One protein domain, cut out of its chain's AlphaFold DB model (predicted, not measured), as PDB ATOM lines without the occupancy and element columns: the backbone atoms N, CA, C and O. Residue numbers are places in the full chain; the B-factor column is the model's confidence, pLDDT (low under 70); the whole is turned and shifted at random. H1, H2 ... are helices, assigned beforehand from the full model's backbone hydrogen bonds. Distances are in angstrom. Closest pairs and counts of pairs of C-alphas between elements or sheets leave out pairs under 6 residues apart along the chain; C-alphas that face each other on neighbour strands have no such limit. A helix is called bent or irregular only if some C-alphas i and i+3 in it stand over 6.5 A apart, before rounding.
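Overview. This is residues 119 to 217 of the 483 residues of an uncharacterized protein of Plasmodiophora brassicae (UniProt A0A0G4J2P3). Two short helical hairpins, H1b with H2 and H4 with H5, sit loosely together, with H5 set crosswise to both H1b and H2 and the short H3 tucked beside H2. The arm H1a turns off sharply from H1b towards one end of the long axis, and the link of residues 175 to 192 loops away towards the other end. The printed part has 99 residues with five named helices, H1 to H5 in order, and no named strand; its class is all helix. It is compact, with a radius of gyration of the C-alphas of 13.5 A, yet elongated in outline, spanning 47 by 25 by 23 A.

Arrangement. Start at H1, residues 119 to 143, which by its hydrogen bonds was assigned as one helix but is bent: C-alphas 130 and 133 are 7.9 A apart. Its arms, H1a at residues 119 to 130 and H1b at residues 133 to 143, stand about perpendicular at 80 degrees. Go on to H2, residues 150 to 163, which with residues 152 to 156 alone touches H1b; the closest C-alphas, of Leu 139 and Val 156, are 6.4 A apart. The two form a hairpin, a shallow tilt of 19 degrees, opposite ways. H3, residues 170 to 174, touches H2, the closest C-alphas being those of Val 159 and Val 173 at 6.5 A. H4, residues 193 to 199, and H5, residues 203 to 210, form another hairpin and touch, with C-alphas 197 and 206 closest at 5.9 A, a shallow tilt of 27 degrees, opposite ways. H5 is close to H2 but not clearly touching, about perpendicular at 86 degrees, with C-alphas 163 and 209 closest at 7.2 A. H2 and H4 are only just apart, 8.3 A at the closest. Every O i to N i+4 pair is within hydrogen-bond range in H1a, H2, H3, H4 and H5, and 6 of 7 are in H1b.

Along the chain. Find C-alpha 119 at (-15.715, -111.466, -28.720); from there H1a runs 17.1 A to C-alpha 130. H1b covers 15.2 A. Look for H2 from C-alpha 150 at (-9.863, -86.009, -5.995), 20.2 A long. H3 spans 6.3 A and H4 9.9 A. H5 runs 10.3 A and ends at C-alpha 210, (-18.958, -95.921, -27.349).

Size, cuts and confidence. The two farthest C-alphas, of His 119 and Glu 184, are 47.4 A apart. The printed part has no cut; the link from H3 to H4, 18 residues, is long, and that from H4 to H5 is tight. The mean pLDDT of the printed part is 70.2, and 37 residues are under 70, among them 119 to 129 and 176 to 190.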
ATOM      1  N   HIS A 119     -16.249-111.957 -27.449       45.22
ATOM      2  CA  HIS A 119     -15.715-111.466 -28.720       45.22
ATOM      3  C   HIS A 119     -15.451-109.952 -28.690       45.22
ATOM      4  O   HIS A 119     -14.423-109.497 -29.190       45.22
ATOM      5  N   ASP A 120     -16.317-109.181 -28.025       51.16
ATOM      6  CA  ASP A 120     -16.113-107.740 -27.828       51.16
ATOM      7  C   ASP A 120     -15.014-107.444 -26.807       51.16
ATOM      8  O   ASP A 120     -14.240-106.504 -26.981       51.16
ATOM      9  N   ARG A 121     -14.874-108.283 -25.773       54.44
ATOM     10  CA  ARG A 121     -13.799-108.145 -24.786       54.44
ATOM     11  C   ARG A 121     -12.415-108.294 -25.425       54.44
ATOM     12  O   ARG A 121     -11.528-107.494 -25.135       54.44
ATOM     13  N   ASP A 122     -12.232-109.282 -26.298       57.97
ATOM     14  CA  ASP A 122     -10.953-109.515 -26.978       57.97
ATOM     15  C   ASP A 122     -10.646-108.417 -28.013       57.97
ATOM     16  O   ASP A 122      -9.501-107.973 -28.111       57.97
ATOM     17  N   ARG A 123     -11.669-107.897 -28.712       61.44
ATOM     18  CA  ARG A 123     -11.541-106.732 -29.609       61.44
ATOM     19  C   ARG A 123     -11.115-105.471 -28.864       61.44
ATOM     20  O   ARG A 123     -10.173-104.805 -29.288       61.44
ATOM     21  N   ILE A 124     -11.762-105.173 -27.736       63.19
ATOM     22  CA  ILE A 124     -11.418-104.023 -26.894       63.19
ATOM     23  C   ILE A 124      -9.998-104.185 -26.338       63.19
ATOM     24  O   ILE A 124      -9.216-103.244 -26.409       63.19
ATOM     25  N   HIS A 125      -9.609-105.369 -25.847       63.09
ATOM     26  CA  HIS A 125      -8.246-105.605 -25.348       63.09
ATOM     27  C   HIS A 125      -7.167-105.493 -26.436       63.09
ATOM     28  O   HIS A 125      -6.124-104.889 -26.178       63.09
ATOM     29  N   GLY A 126      -7.411-106.023 -27.640       64.06
ATOM     30  CA  GLY A 126      -6.512-105.873 -28.788       64.06
ATOM     31  C   GLY A 126      -6.335-104.406 -29.180       64.06
ATOM     32  O   GLY A 126      -5.215-103.896 -29.175       64.06
ATOM     33  N   PHE A 127      -7.443-103.686 -29.372       62.50
ATOM     34  CA  PHE A 127      -7.427-102.257 -29.692       62.50
ATOM     35  C   PHE A 127      -6.767-101.419 -28.591       62.50
ATOM     36  O   PHE A 127      -6.037-100.467 -28.874       62.50
ATOM     37  N   LEU A 128      -6.987-101.767 -27.318       64.69
ATOM     38  CA  LEU A 128      -6.333-101.111 -26.190       64.69
ATOM     39  C   LEU A 128      -4.839-101.357 -26.162       64.69
ATOM     40  O   LEU A 128      -4.117-100.448 -25.786       64.69
ATOM     41  N   SER A 129      -4.356-102.533 -26.553       67.50
ATOM     42  CA  SER A 129      -2.912-102.763 -26.636       67.50
ATOM     43  C   SER A 129      -2.256-101.850 -27.680       67.50
ATOM     44  O   SER A 129      -1.194-101.284 -27.421       67.50
ATOM     45  N   GLU A 130      -2.943-101.606 -28.797       74.12
ATOM     46  CA  GLU A 130      -2.490-100.719 -29.872       74.12
ATOM     47  C   GLU A 130      -2.600 -99.233 -29.486       74.12
ATOM     48  O   GLU A 130      -1.724 -98.428 -29.804       74.12
ATOM     49  N   ASN A 131      -3.653 -98.860 -28.750       71.50
ATOM     50  CA  ASN A 131      -3.975 -97.467 -28.429       71.50
ATOM     51  C   ASN A 131      -3.653 -97.053 -26.984       71.50
ATOM     52  O   ASN A 131      -3.848 -95.885 -26.632       71.50
ATOM     53  N   ALA A 132      -3.128 -97.955 -26.150       73.25
ATOM     54  CA  ALA A 132      -2.837 -97.714 -24.734       73.25
ATOM     55  C   ALA A 132      -2.003 -96.445 -24.505       73.25
ATOM     56  O   ALA A 132      -2.411 -95.632 -23.675       73.25
ATOM     57  N   PRO A 133      -0.913 -96.176 -25.257       78.00
ATOM     58  CA  PRO A 133      -0.135 -94.954 -25.064       78.00
ATOM     59  C   PRO A 133      -0.945 -93.684 -25.358       78.00
ATOM     60  O   PRO A 133      -0.827 -92.685 -24.649       78.00
ATOM     61  N   SER A 134      -1.783 -93.711 -26.397       78.12
ATOM     62  CA  SER A 134      -2.641 -92.588 -26.798       78.12
ATOM     63  C   SER A 134      -3.754 -92.335 -25.782       78.12
ATOM     64  O   SER A 134      -4.047 -91.177 -25.456       78.12
ATOM     65  N   PHE A 135      -4.337 -93.414 -25.259       80.81
ATOM     66  CA  PHE A 135      -5.348 -93.387 -24.213       80.81
ATOM     67  C   PHE A 135      -4.764 -92.906 -22.881       80.81
ATOM     68  O   PHE A 135      -5.301 -91.978 -22.283       80.81
ATOM     69  N   ASP A 136      -3.615 -93.422 -22.443       80.50
ATOM     70  CA  ASP A 136      -2.971 -92.973 -21.208       80.50
ATOM     71  C   ASP A 136      -2.473 -91.528 -21.298       80.50
ATOM     72  O   ASP A 136      -2.636 -90.782 -20.332       80.50
ATOM     73  N   ARG A 137      -1.967 -91.070 -22.454       82.31
ATOM     74  CA  ARG A 137      -1.673 -89.639 -22.672       82.31
ATOM     75  C   ARG A 137      -2.924 -88.774 -22.565       82.31
ATOM     76  O   ARG A 137      -2.852 -87.670 -22.037       82.31
ATOM     77  N   PHE A 138      -4.065 -89.250 -23.061       80.00
ATOM     78  CA  PHE A 138      -5.339 -88.547 -22.907       80.00
ATOM     79  C   PHE A 138      -5.804 -88.506 -21.446       80.00
ATOM     80  O   PHE A 138      -6.187 -87.452 -20.945       80.00
ATOM     81  N   LEU A 139      -5.696 -89.616 -20.714       78.44
ATOM     82  CA  LEU A 139      -5.971 -89.628 -19.277       78.44
ATOM     83  C   LEU A 139      -4.993 -88.745 -18.488       78.44
ATOM     84  O   LEU A 139      -5.369 -88.161 -17.473       78.44
ATOM     85  N   ALA A 140      -3.745 -88.623 -18.943       77.31
ATOM     86  CA  ALA A 140      -2.751 -87.738 -18.352       77.31
ATOM     87  C   ALA A 140      -3.063 -86.260 -18.621       77.31
ATOM     88  O   ALA A 140      -2.986 -85.464 -17.687       77.31
ATOM     89  N   SER A 141      -3.498 -85.893 -19.834       75.38
ATOM     90  CA  SER A 141      -3.906 -84.511 -20.137       75.38
ATOM     91  C   SER A 141      -5.096 -84.066 -19.288       75.38
ATOM     92  O   SER A 141      -5.171 -82.909 -18.889       75.38
ATOM     93  N   LEU A 142      -5.984 -84.993 -18.917       70.00
ATOM     94  CA  LEU A 142      -7.048 -84.717 -17.949       70.00
ATOM     95  C   LEU A 142      -6.504 -84.362 -16.557       70.00
ATOM     96  O   LEU A 142      -7.128 -83.586 -15.842       70.00
ATOM     97  N   ASN A 143      -5.362 -84.908 -16.147       68.06
ATOM     98  CA  ASN A 143      -4.786 -84.682 -14.820       68.06
ATOM     99  C   ASN A 143      -3.809 -83.493 -14.758       68.06
ATOM    100  O   ASN A 143      -3.332 -83.188 -13.671       68.06
ATOM    101  N   ALA A 144      -3.511 -82.840 -15.887       60.59
ATOM    102  CA  ALA A 144      -2.491 -81.792 -15.986       60.59
ATOM    103  C   ALA A 144      -2.933 -80.404 -15.472       60.59
ATOM    104  O   ALA A 144      -2.107 -79.502 -15.374       60.59
ATOM    105  N   GLU A 145      -4.213 -80.210 -15.137       54.75
ATOM    106  CA  GLU A 145      -4.705 -78.925 -14.614       54.75
ATOM    107  C   GLU A 145      -4.427 -78.769 -13.102       54.75
ATOM    108  O   GLU A 145      -4.551 -79.749 -12.365       54.75
ATOM    109  N   PRO A 146      -4.119 -77.551 -12.599       48.97
ATOM    110  CA  PRO A 146      -3.523 -77.326 -11.268       48.97
ATOM    111  C   PRO A 146      -4.440 -77.602 -10.064       48.97
ATOM    112  O   PRO A 146      -4.051 -77.387  -8.918       48.97
ATOM    113  N   CYS A 147      -5.677 -78.033 -10.293       48.97
ATOM    114  CA  CYS A 147      -6.678 -78.209  -9.252       48.97
ATOM    115  C   CYS A 147      -6.709 -79.687  -8.843       48.97
ATOM    116  O   CYS A 147      -7.131 -80.533  -9.635       48.97
ATOM    117  N   ASP A 148      -6.289 -80.015  -7.616       52.88
ATOM    118  CA  ASP A 148      -6.302 -81.382  -7.077       52.88
ATOM    119  C   ASP A 148      -7.736 -81.881  -6.831       52.88
ATOM    120  O   ASP A 148      -8.237 -81.988  -5.711       52.88
ATOM    121  N   ASN A 149      -8.452 -82.159  -7.916       67.69
ATOM    122  CA  ASN A 149      -9.820 -82.622  -7.859       67.69
ATOM    123  C   ASN A 149      -9.808 -84.147  -7.669       67.69
ATOM    124  O   ASN A 149      -9.790 -84.929  -8.625       67.69
ATOM    125  N   ARG A 150      -9.811 -84.588  -6.404       69.44
ATOM    126  CA  ARG A 150      -9.863 -86.009  -5.995       69.44
ATOM    127  C   ARG A 150     -10.976 -86.789  -6.715       69.44
ATOM    128  O   ARG A 150     -10.814 -87.980  -6.988       69.44
ATOM    129  N   ARG A 151     -12.083 -86.117  -7.068       69.25
ATOM    130  CA  ARG A 151     -13.193 -86.671  -7.860       69.25
ATOM    131  C   ARG A 151     -12.760 -86.984  -9.298       69.25
ATOM    132  O   ARG A 151     -12.957 -88.113  -9.741       69.25
ATOM    133  N   LYS A 152     -12.082 -86.048  -9.973       70.25
ATOM    134  CA  LYS A 152     -11.522 -86.189 -11.335       70.25
ATOM    135  C   LYS A 152     -10.579 -87.393 -11.428       70.25
ATOM    136  O   LYS A 152     -10.799 -88.286 -12.242       70.25
ATOM    137  N   LYS A 153      -9.613 -87.506 -10.507       74.38
ATOM    138  CA  LYS A 153      -8.673 -88.649 -10.437       74.38
ATOM    139  C   LYS A 153      -9.391 -89.995 -10.244       74.38
ATOM    140  O   LYS A 153      -9.004 -90.999 -10.846       74.38
ATOM    141  N   LYS A 154     -10.455 -90.029  -9.429       75.06
ATOM    142  CA  LYS A 154     -11.269 -91.236  -9.198       75.06
ATOM    143  C   LYS A 154     -12.065 -91.640 -10.443       75.06
ATOM    144  O   LYS A 154     -12.144 -92.833 -10.728       75.06
ATOM    145  N   ILE A 155     -12.613 -90.672 -11.182       71.69
ATOM    146  CA  ILE A 155     -13.321 -90.910 -12.450       71.69
ATOM    147  C   ILE A 155     -12.343 -91.438 -13.505       71.69
ATOM    148  O   ILE A 155     -12.587 -92.508 -14.047       71.69
ATOM    149  N   VAL A 156     -11.193 -90.782 -13.710       77.00
ATOM    150  CA  VAL A 156     -10.145 -91.232 -14.653       77.00
ATOM    151  C   VAL A 156      -9.731 -92.680 -14.393       77.00
ATOM    152  O   VAL A 156      -9.672 -93.488 -15.320       77.00
ATOM    153  N   LYS A 157      -9.469 -93.033 -13.127       78.44
ATOM    154  CA  LYS A 157      -9.107 -94.407 -12.759       78.44
ATOM    155  C   LYS A 157     -10.225 -95.395 -13.105       78.44
ATOM    156  O   LYS A 157      -9.949 -96.434 -13.689       78.44
ATOM    157  N   ARG A 158     -11.477 -95.061 -12.784       77.38
ATOM    158  CA  ARG A 158     -12.635 -95.920 -13.073       77.38
ATOM    159  C   ARG A 158     -12.876 -96.093 -14.567       77.38
ATOM    160  O   ARG A 158     -13.137 -97.210 -14.983       77.38
ATOM    161  N   VAL A 159     -12.733 -95.034 -15.364       79.69
ATOM    162  CA  VAL A 159     -12.806 -95.124 -16.830       79.69
ATOM    163  C   VAL A 159     -11.733 -96.076 -17.351       79.69
ATOM    164  O   VAL A 159     -12.044 -96.979 -18.120       79.69
ATOM    165  N   ARG A 160     -10.488 -95.936 -16.876       80.81
ATOM    166  CA  ARG A 160      -9.401 -96.861 -17.220       80.81
ATOM    167  C   ARG A 160      -9.749 -98.305 -16.853       80.81
ATOM    168  O   ARG A 160      -9.451 -99.209 -17.622       80.81
ATOM    169  N   ASP A 161     -10.353 -98.534 -15.692       80.19
ATOM    170  CA  ASP A 161     -10.701 -99.883 -15.237       80.19
ATOM    171  C   ASP A 161     -11.899-100.483 -15.994       80.19
ATOM    172  O   ASP A 161     -11.884-101.681 -16.267       80.19
ATOM    173  N   ILE A 162     -12.882 -99.671 -16.403       77.75
ATOM    174  CA  ILE A 162     -13.996-100.090 -17.277       77.75
ATOM    175  C   ILE A 162     -13.465-100.509 -18.640       77.75
ATOM    176  O   ILE A 162     -13.716-101.626 -19.082       77.75
ATOM    177  N   VAL A 163     -12.691 -99.628 -19.268       74.19
ATOM    178  CA  VAL A 163     -12.138 -99.847 -20.603       74.19
ATOM    179  C   VAL A 163     -11.210-101.070 -20.598       74.19
ATOM    180  O   VAL A 163     -11.341-101.943 -21.444       74.19
ATOM    181  N   ASN A 164     -10.364-101.226 -19.573       76.25
ATOM    182  CA  ASN A 164      -9.493-102.400 -19.425       76.25
ATOM    183  C   ASN A 164     -10.209-103.665 -18.902       76.25
ATOM    184  O   ASN A 164      -9.530-104.626 -18.539       76.25
ATOM    185  N   GLY A 165     -11.539-103.680 -18.772       70.69
ATOM    186  CA  GLY A 165     -12.288-104.854 -18.308       70.69
ATOM    187  C   GLY A 165     -11.948-105.314 -16.881       70.69
ATOM    188  O   GLY A 165     -12.188-106.468 -16.530       70.69
ATOM    189  N   ARG A 166     -11.380-104.434 -16.045       75.75
ATOM    190  CA  ARG A 166     -10.992-104.706 -14.644       75.75
ATOM    191  C   ARG A 166     -12.121-104.462 -13.639       75.75
ATOM    192  O   ARG A 166     -11.899-104.551 -12.434       75.75
ATOM    193  N   GLY A 167     -13.324-104.179 -14.137       69.69
ATOM    194  CA  GLY A 167     -14.479-103.789 -13.338       69.69
ATOM    195  C   GLY A 167     -14.427-102.306 -12.977       69.69
ATOM    196  O   GLY A 167     -13.433-101.795 -12.469       69.69
ATOM    197  N   GLY A 168     -15.519-101.593 -13.234       69.88
ATOM    198  CA  GLY A 168     -15.664-100.195 -12.858       69.88
ATOM    199  C   GLY A 168     -17.091 -99.700 -13.065       69.88
ATOM    200  O   GLY A 168     -17.934-100.381 -13.641       69.88
ATOM    201  N   ASP A 169     -17.372 -98.529 -12.508       73.62
ATOM    202  CA  ASP A 169     -18.726 -98.006 -12.336       73.62
ATOM    203  C   ASP A 169     -19.141 -97.137 -13.531       73.62
ATOM    204  O   ASP A 169     -18.786 -95.956 -13.598       73.62
ATOM    205  N   VAL A 170     -19.862 -97.744 -14.481       78.25
ATOM    206  CA  VAL A 170     -20.345 -97.099 -15.718       78.25
ATOM    207  C   VAL A 170     -21.263 -95.911 -15.414       78.25
ATOM    208  O   VAL A 170     -21.202 -94.894 -16.104       78.25
ATOM    209  N   VAL A 171     -22.047 -95.981 -14.332       74.50
ATOM    210  CA  VAL A 171     -22.949 -94.894 -13.923       74.50
ATOM    211  C   VAL A 171     -22.155 -93.625 -13.626       74.50
ATOM    212  O   VAL A 171     -22.535 -92.547 -14.072       74.50
ATOM    213  N   LEU A 172     -21.008 -93.745 -12.950       70.12
ATOM    214  CA  LEU A 172     -20.154 -92.588 -12.668       70.12
ATOM    215  C   LEU A 172     -19.468 -92.028 -13.930       70.12
ATOM    216  O   LEU A 172     -19.149 -90.846 -13.968       70.12
ATOM    217  N   VAL A 173     -19.217 -92.851 -14.953       74.00
ATOM    218  CA  VAL A 173     -18.652 -92.372 -16.233       74.00
ATOM    219  C   VAL A 173     -19.680 -91.579 -17.037       74.00
ATOM    220  O   VAL A 173     -19.322 -90.602 -17.699       74.00
ATOM    221  N   ASN A 174     -20.947 -91.983 -16.945       76.62
ATOM    222  CA  ASN A 174     -22.073 -91.267 -17.538       76.62
ATOM    223  C   ASN A 174     -22.429 -89.984 -16.785       76.62
ATOM    224  O   ASN A 174     -23.033 -89.091 -17.383       76.62
ATOM    225  N   ASP A 175     -22.082 -89.900 -15.498       70.31
ATOM    226  CA  ASP A 175     -22.404 -88.758 -14.651       70.31
ATOM    227  C   ASP A 175     -21.793 -87.460 -15.198       70.31
ATOM    228  O   ASP A 175     -20.641 -87.384 -15.642       70.31
ATOM    229  N   VAL A 176     -22.613 -86.416 -15.158       60.00
ATOM    230  CA  VAL A 176     -22.329 -85.104 -15.717       60.00
ATOM    231  C   VAL A 176     -21.490 -84.363 -14.679       60.00
ATOM    232  O   VAL A 176     -22.022 -83.682 -13.807       60.00
ATOM    233  N   SER A 177     -20.180 -84.609 -14.643       54.78
ATOM    234  CA  SER A 177     -19.339 -84.111 -13.540       54.78
ATOM    235  C   SER A 177     -17.854 -83.952 -13.869       54.78
ATOM    236  O   SER A 177     -17.012 -83.964 -12.966       54.78
ATOM    237  N   TYR A 178     -17.500 -83.738 -15.140       52.12
ATOM    238  CA  TYR A 178     -16.293 -82.963 -15.423       52.12
ATOM    239  C   TYR A 178     -16.628 -81.480 -15.285       52.12
ATOM    240  O   TYR A 178     -16.931 -80.799 -16.261       52.12
ATOM    241  N   ASP A 179     -16.585 -80.992 -14.045       49.19
ATOM    242  CA  ASP A 179     -16.571 -79.560 -13.772       49.19
ATOM    243  C   ASP A 179     -15.273 -78.990 -14.350       49.19
ATOM    244  O   ASP A 179     -14.192 -79.136 -13.766       49.19
ATOM    245  N   ARG A 180     -15.356 -78.343 -15.510       42.78
ATOM    246  CA  ARG A 180     -14.281 -77.475 -15.977       42.78
ATOM    247  C   ARG A 180     -14.419 -76.139 -15.247       42.78
ATOM    248  O   ARG A 180     -15.078 -75.221 -15.700       42.78
ATOM    249  N   TRP A 181     -13.800 -75.979 -14.090       41.06
ATOM    250  CA  TRP A 181     -13.551 -74.612 -13.631       41.06
ATOM    251  C   TRP A 181     -12.518 -74.011 -14.585       41.06
ATOM    252  O   TRP A 181     -11.348 -74.371 -14.512       41.06
ATOM    253  N   THR A 182     -12.923 -73.135 -15.502       37.84
ATOM    254  CA  THR A 182     -11.963 -72.319 -16.254       37.84
ATOM    255  C   THR A 182     -12.304 -70.848 -16.127       37.84
ATOM    256  O   THR A 182     -13.449 -70.469 -16.346       37.84
ATOM    257  N   LEU A 183     -11.272 -70.094 -15.718       34.06
ATOM    258  CA  LEU A 183     -10.985 -68.675 -15.961       34.06
ATOM    259  C   LEU A 183     -12.213 -67.846 -16.371       34.06
ATOM    260  O   LEU A 183     -12.675 -68.000 -17.489       34.06
ATOM    261  N   GLU A 184     -12.673 -66.976 -15.456       39.06
ATOM    262  CA  GLU A 184     -13.802 -66.006 -15.533       39.06
ATOM    263  C   GLU A 184     -14.959 -66.248 -14.542       39.06
ATOM    264  O   GLU A 184     -15.896 -65.454 -14.475       39.06
ATOM    265  N   GLY A 185     -14.896 -67.280 -13.695       37.38
ATOM    266  CA  GLY A 185     -15.826 -67.404 -12.560       37.38
ATOM    267  C   GLY A 185     -17.264 -67.793 -12.930       37.38
ATOM    268  O   GLY A 185     -18.174 -67.588 -12.127       37.38
ATOM    269  N   ARG A 186     -17.485 -68.388 -14.111       42.72
ATOM    270  CA  ARG A 186     -18.749 -69.058 -14.457       42.72
ATOM    271  C   ARG A 186     -18.598 -70.577 -14.298       42.72
ATOM    272  O   ARG A 186     -17.551 -71.106 -14.675       42.72
ATOM    273  N   PRO A 187     -19.595 -71.293 -13.748       44.00
ATOM    274  CA  PRO A 187     -19.557 -72.751 -13.714       44.00
ATOM    275  C   PRO A 187     -19.510 -73.263 -15.157       44.00
ATOM    276  O   PRO A 187     -20.368 -72.897 -15.956       44.00
ATOM    277  N   SER A 188     -18.510 -74.075 -15.520       51.62
ATOM    278  CA  SER A 188     -18.596 -74.790 -16.796       51.62
ATOM    279  C   SER A 188     -19.758 -75.743 -16.736       51.62
ATOM    280  O   SER A 188     -19.895 -76.496 -15.770       51.62
ATOM    281  N   ALA A 189     -20.500 -75.775 -17.836       54.78
ATOM    282  CA  ALA A 189     -21.384 -76.862 -18.171       54.78
ATOM    283  C   ALA A 189     -20.731 -78.191 -17.798       54.78
ATOM    284  O   ALA A 189     -19.595 -78.473 -18.192       54.78
ATOM    285  N   ALA A 190     -21.430 -78.982 -17.000       64.69
ATOM    286  CA  ALA A 190     -20.963 -80.302 -16.675       64.69
ATOM    287  C   ALA A 190     -20.998 -81.147 -17.968       64.69
ATOM    288  O   ALA A 190     -22.005 -81.185 -18.680       64.69
ATOM    289  N   VAL A 191     -19.881 -81.805 -18.277       70.75
ATOM    290  CA  VAL A 191     -19.706 -82.659 -19.462       70.75
ATOM    291  C   VAL A 191     -19.388 -84.078 -18.986       70.75
ATOM    292  O   VAL A 191     -18.717 -84.245 -17.964       70.75
ATOM    293  N   ASN A 192     -19.862 -85.109 -19.686       78.31
ATOM    294  CA  ASN A 192     -19.461 -86.487 -19.387       78.31
ATOM    295  C   ASN A 192     -18.173 -86.884 -20.135       78.31
ATOM    296  O   ASN A 192     -17.646 -86.140 -20.968       78.31
ATOM    297  N   PHE A 193     -17.643 -88.072 -19.843       79.75
ATOM    298  CA  PHE A 193     -16.348 -88.491 -20.384       79.75
ATOM    299  C   PHE A 193     -16.350 -88.671 -21.915       79.75
ATOM    300  O   PHE A 193     -15.399 -88.266 -22.587       79.75
ATOM    301  N   LEU A 194     -17.432 -89.227 -22.475       86.38
ATOM    302  CA  LEU A 194     -17.603 -89.409 -23.921       86.38
ATOM    303  C   LEU A 194     -17.642 -88.060 -24.652       86.38
ATOM    304  O   LEU A 194     -16.907 -87.840 -25.613       86.38
ATOM    305  N   GLN A 195     -18.456 -87.129 -24.159       85.31
ATOM    306  CA  GLN A 195     -18.567 -85.774 -24.692       85.31
ATOM    307  C   GLN A 195     -17.217 -85.039 -24.630       85.31
ATOM    308  O   GLN A 195     -16.839 -84.367 -25.590       85.31
ATOM    309  N   TYR A 196     -16.437 -85.210 -23.557       80.88
ATOM    310  CA  TYR A 196     -15.090 -84.636 -23.467       80.88
ATOM    311  C   TYR A 196     -14.112 -85.250 -24.486       80.88
ATOM    312  O   TYR A 196     -13.324 -84.526 -25.106       80.88
ATOM    313  N   ALA A 197     -14.159 -86.569 -24.702       84.88
ATOM    314  CA  ALA A 197     -13.340 -87.239 -25.716       84.88
ATOM    315  C   ALA A 197     -13.635 -86.716 -27.134       84.88
ATOM    316  O   ALA A 197     -12.703 -86.472 -27.905       84.88
ATOM    317  N   ILE A 198     -14.908 -86.441 -27.432       88.75
ATOM    318  CA  ILE A 198     -15.352 -85.808 -28.682       88.75
ATOM    319  C   ILE A 198     -14.826 -84.374 -28.791       88.75
ATOM    320  O   ILE A 198     -14.255 -84.008 -29.817       88.75
ATOM    321  N   LEU A 199     -14.943 -83.565 -27.729       83.06
ATOM    322  CA  LEU A 199     -14.403 -82.197 -27.713       83.06
ATOM    323  C   LEU A 199     -12.892 -82.163 -27.965       83.06
ATOM    324  O   LEU A 199     -12.404 -81.235 -28.617       83.06
ATOM    325  N   SER A 200     -12.185 -83.187 -27.488       81.06
ATOM    326  CA  SER A 200     -10.741 -83.365 -27.659       81.06
ATOM    327  C   SER A 200     -10.340 -83.932 -29.026       81.06
ATOM    328  O   SER A 200      -9.148 -84.029 -29.306       81.06
ATOM    329  N   GLY A 201     -11.298 -84.327 -29.871       81.38
ATOM    330  CA  GLY A 201     -11.033 -84.792 -31.236       81.38
ATOM    331  C   GLY A 201     -10.421 -86.194 -31.347       81.38
ATOM    332  O   GLY A 201      -9.939 -86.560 -32.414       81.38
ATOM    333  N   LYS A 202     -10.395 -86.989 -30.270       81.00
ATOM    334  CA  LYS A 202      -9.696 -88.286 -30.256       81.00
ATOM    335  C   LYS A 202     -10.622 -89.440 -30.647       81.00
ATOM    336  O   LYS A 202     -11.142 -90.130 -29.774       81.00
ATOM    337  N   ALA A 203     -10.785 -89.671 -31.951       86.44
ATOM    338  CA  ALA A 203     -11.711 -90.671 -32.501       86.44
ATOM    339  C   ALA A 203     -11.521 -92.092 -31.941       86.44
ATOM    340  O   ALA A 203     -12.491 -92.680 -31.478       86.44
ATOM    341  N   ALA A 204     -10.282 -92.586 -31.849       83.50
ATOM    342  CA  ALA A 204      -9.991 -93.911 -31.286       83.50
ATOM    343  C   ALA A 204     -10.482 -94.083 -29.833       83.50
ATOM    344  O   ALA A 204     -10.884 -95.160 -29.410       83.50
ATOM    345  N   ILE A 205     -10.463 -93.006 -29.042       82.19
ATOM    346  CA  ILE A 205     -10.947 -93.041 -27.656       82.19
ATOM    347  C   ILE A 205     -12.474 -93.018 -27.621       82.19
ATOM    348  O   ILE A 205     -13.078 -93.681 -26.785       82.19
ATOM    349  N   VAL A 206     -13.098 -92.267 -28.529       88.75
ATOM    350  CA  VAL A 206     -14.558 -92.243 -28.680       88.75
ATOM    351  C   VAL A 206     -15.072 -93.621 -29.090       88.75
ATOM    352  O   VAL A 206     -16.019 -94.094 -28.478       88.75
ATOM    353  N   GLU A 207     -14.405 -94.289 -30.029       86.56
ATOM    354  CA  GLU A 207     -14.728 -95.653 -30.465       86.56
ATOM    355  C   GLU A 207     -14.667 -96.652 -29.307       86.56
ATOM    356  O   GLU A 207     -15.603 -97.419 -29.084       86.56
ATOM    357  N   LEU A 208     -13.600 -96.588 -28.507       83.38
ATOM    358  CA  LEU A 208     -13.466 -97.414 -27.311       83.38
ATOM    359  C   LEU A 208     -14.608 -97.198 -26.323       83.38
ATOM    360  O   LEU A 208     -15.185 -98.160 -25.831       83.38
ATOM    361  N   LEU A 209     -14.919 -95.941 -26.009       84.06
ATOM    362  CA  LEU A 209     -15.939 -95.610 -25.017       84.06
ATOM    363  C   LEU A 209     -17.349 -95.938 -25.505       84.06
ATOM    364  O   LEU A 209     -18.168 -96.389 -24.713       84.06
ATOM    365  N   ALA A 210     -17.637 -95.702 -26.782       86.62
ATOM    366  CA  ALA A 210     -18.958 -95.921 -27.349       86.62
ATOM    367  C   ALA A 210     -19.314 -97.413 -27.462       86.62
ATOM    368  O   ALA A 210     -20.487 -97.759 -27.409       86.62
ATOM    369  N   ASN A 211     -18.317 -98.301 -27.538       83.12
ATOM    370  CA  ASN A 211     -18.528 -99.751 -27.539       83.12
ATOM    371  C   ASN A 211     -18.634-100.370 -26.132       83.12
ATOM    372  O   ASN A 211     -18.863-101.572 -26.002       83.12
ATOM    373  N   VAL A 212     -18.464 -99.588 -25.059       82.56
ATOM    374  CA  VAL A 212     -18.648-100.090 -23.690       82.56
ATOM    375  C   VAL A 212     -20.146-100.154 -23.358       82.56
ATOM    376  O   VAL A 212     -20.808 -99.112 -23.355       82.56
ATOM    377  N   PRO A 213     -20.683-101.331 -22.970       80.25
ATOM    378  CA  PRO A 213     -22.093-101.468 -22.619       80.25
ATOM    379  C   PRO A 213     -22.521-100.525 -21.491       80.25
ATOM    380  O   PRO A 213     -21.880-100.449 -20.437       80.25
ATOM    381  N   GLY A 214     -23.643 -99.837 -21.695       81.56
ATOM    382  CA  GLY A 214     -24.243 -98.939 -20.710       81.56
ATOM    383  C   GLY A 214     -23.663 -97.524 -20.681       81.56
ATOM    384  O   GLY A 214     -24.141 -96.714 -19.885       81.56
ATOM    385  N   ILE A 215     -22.675 -97.189 -21.520       85.44
ATOM    386  CA  ILE A 215     -22.293 -95.788 -21.737       85.44
ATOM    387  C   ILE A 215     -23.458 -95.045 -22.405       85.44
ATOM    388  O   ILE A 215     -24.074 -95.527 -23.348       85.44
ATOM    389  N   ALA A 216     -23.791 -93.857 -21.902       86.56
ATOM    390  CA  ALA A 216     -24.923 -93.076 -22.386       86.56
ATOM    391  C   ALA A 216     -24.550 -92.301 -23.662       86.56
ATOM    392  O   ALA A 216     -24.044 -91.179 -23.602       86.56
ATOM    393  N   ILE A 217     -24.819 -92.894 -24.826       90.56
ATOM    394  CA  ILE A 217     -24.386 -92.368 -26.135       90.56
ATOM    395  C   ILE A 217     -25.309 -91.254 -26.659       90.56
ATOM    396  O   ILE A 217     -24.848 -90.310 -27.298       90.56
TER     397      ILE A 217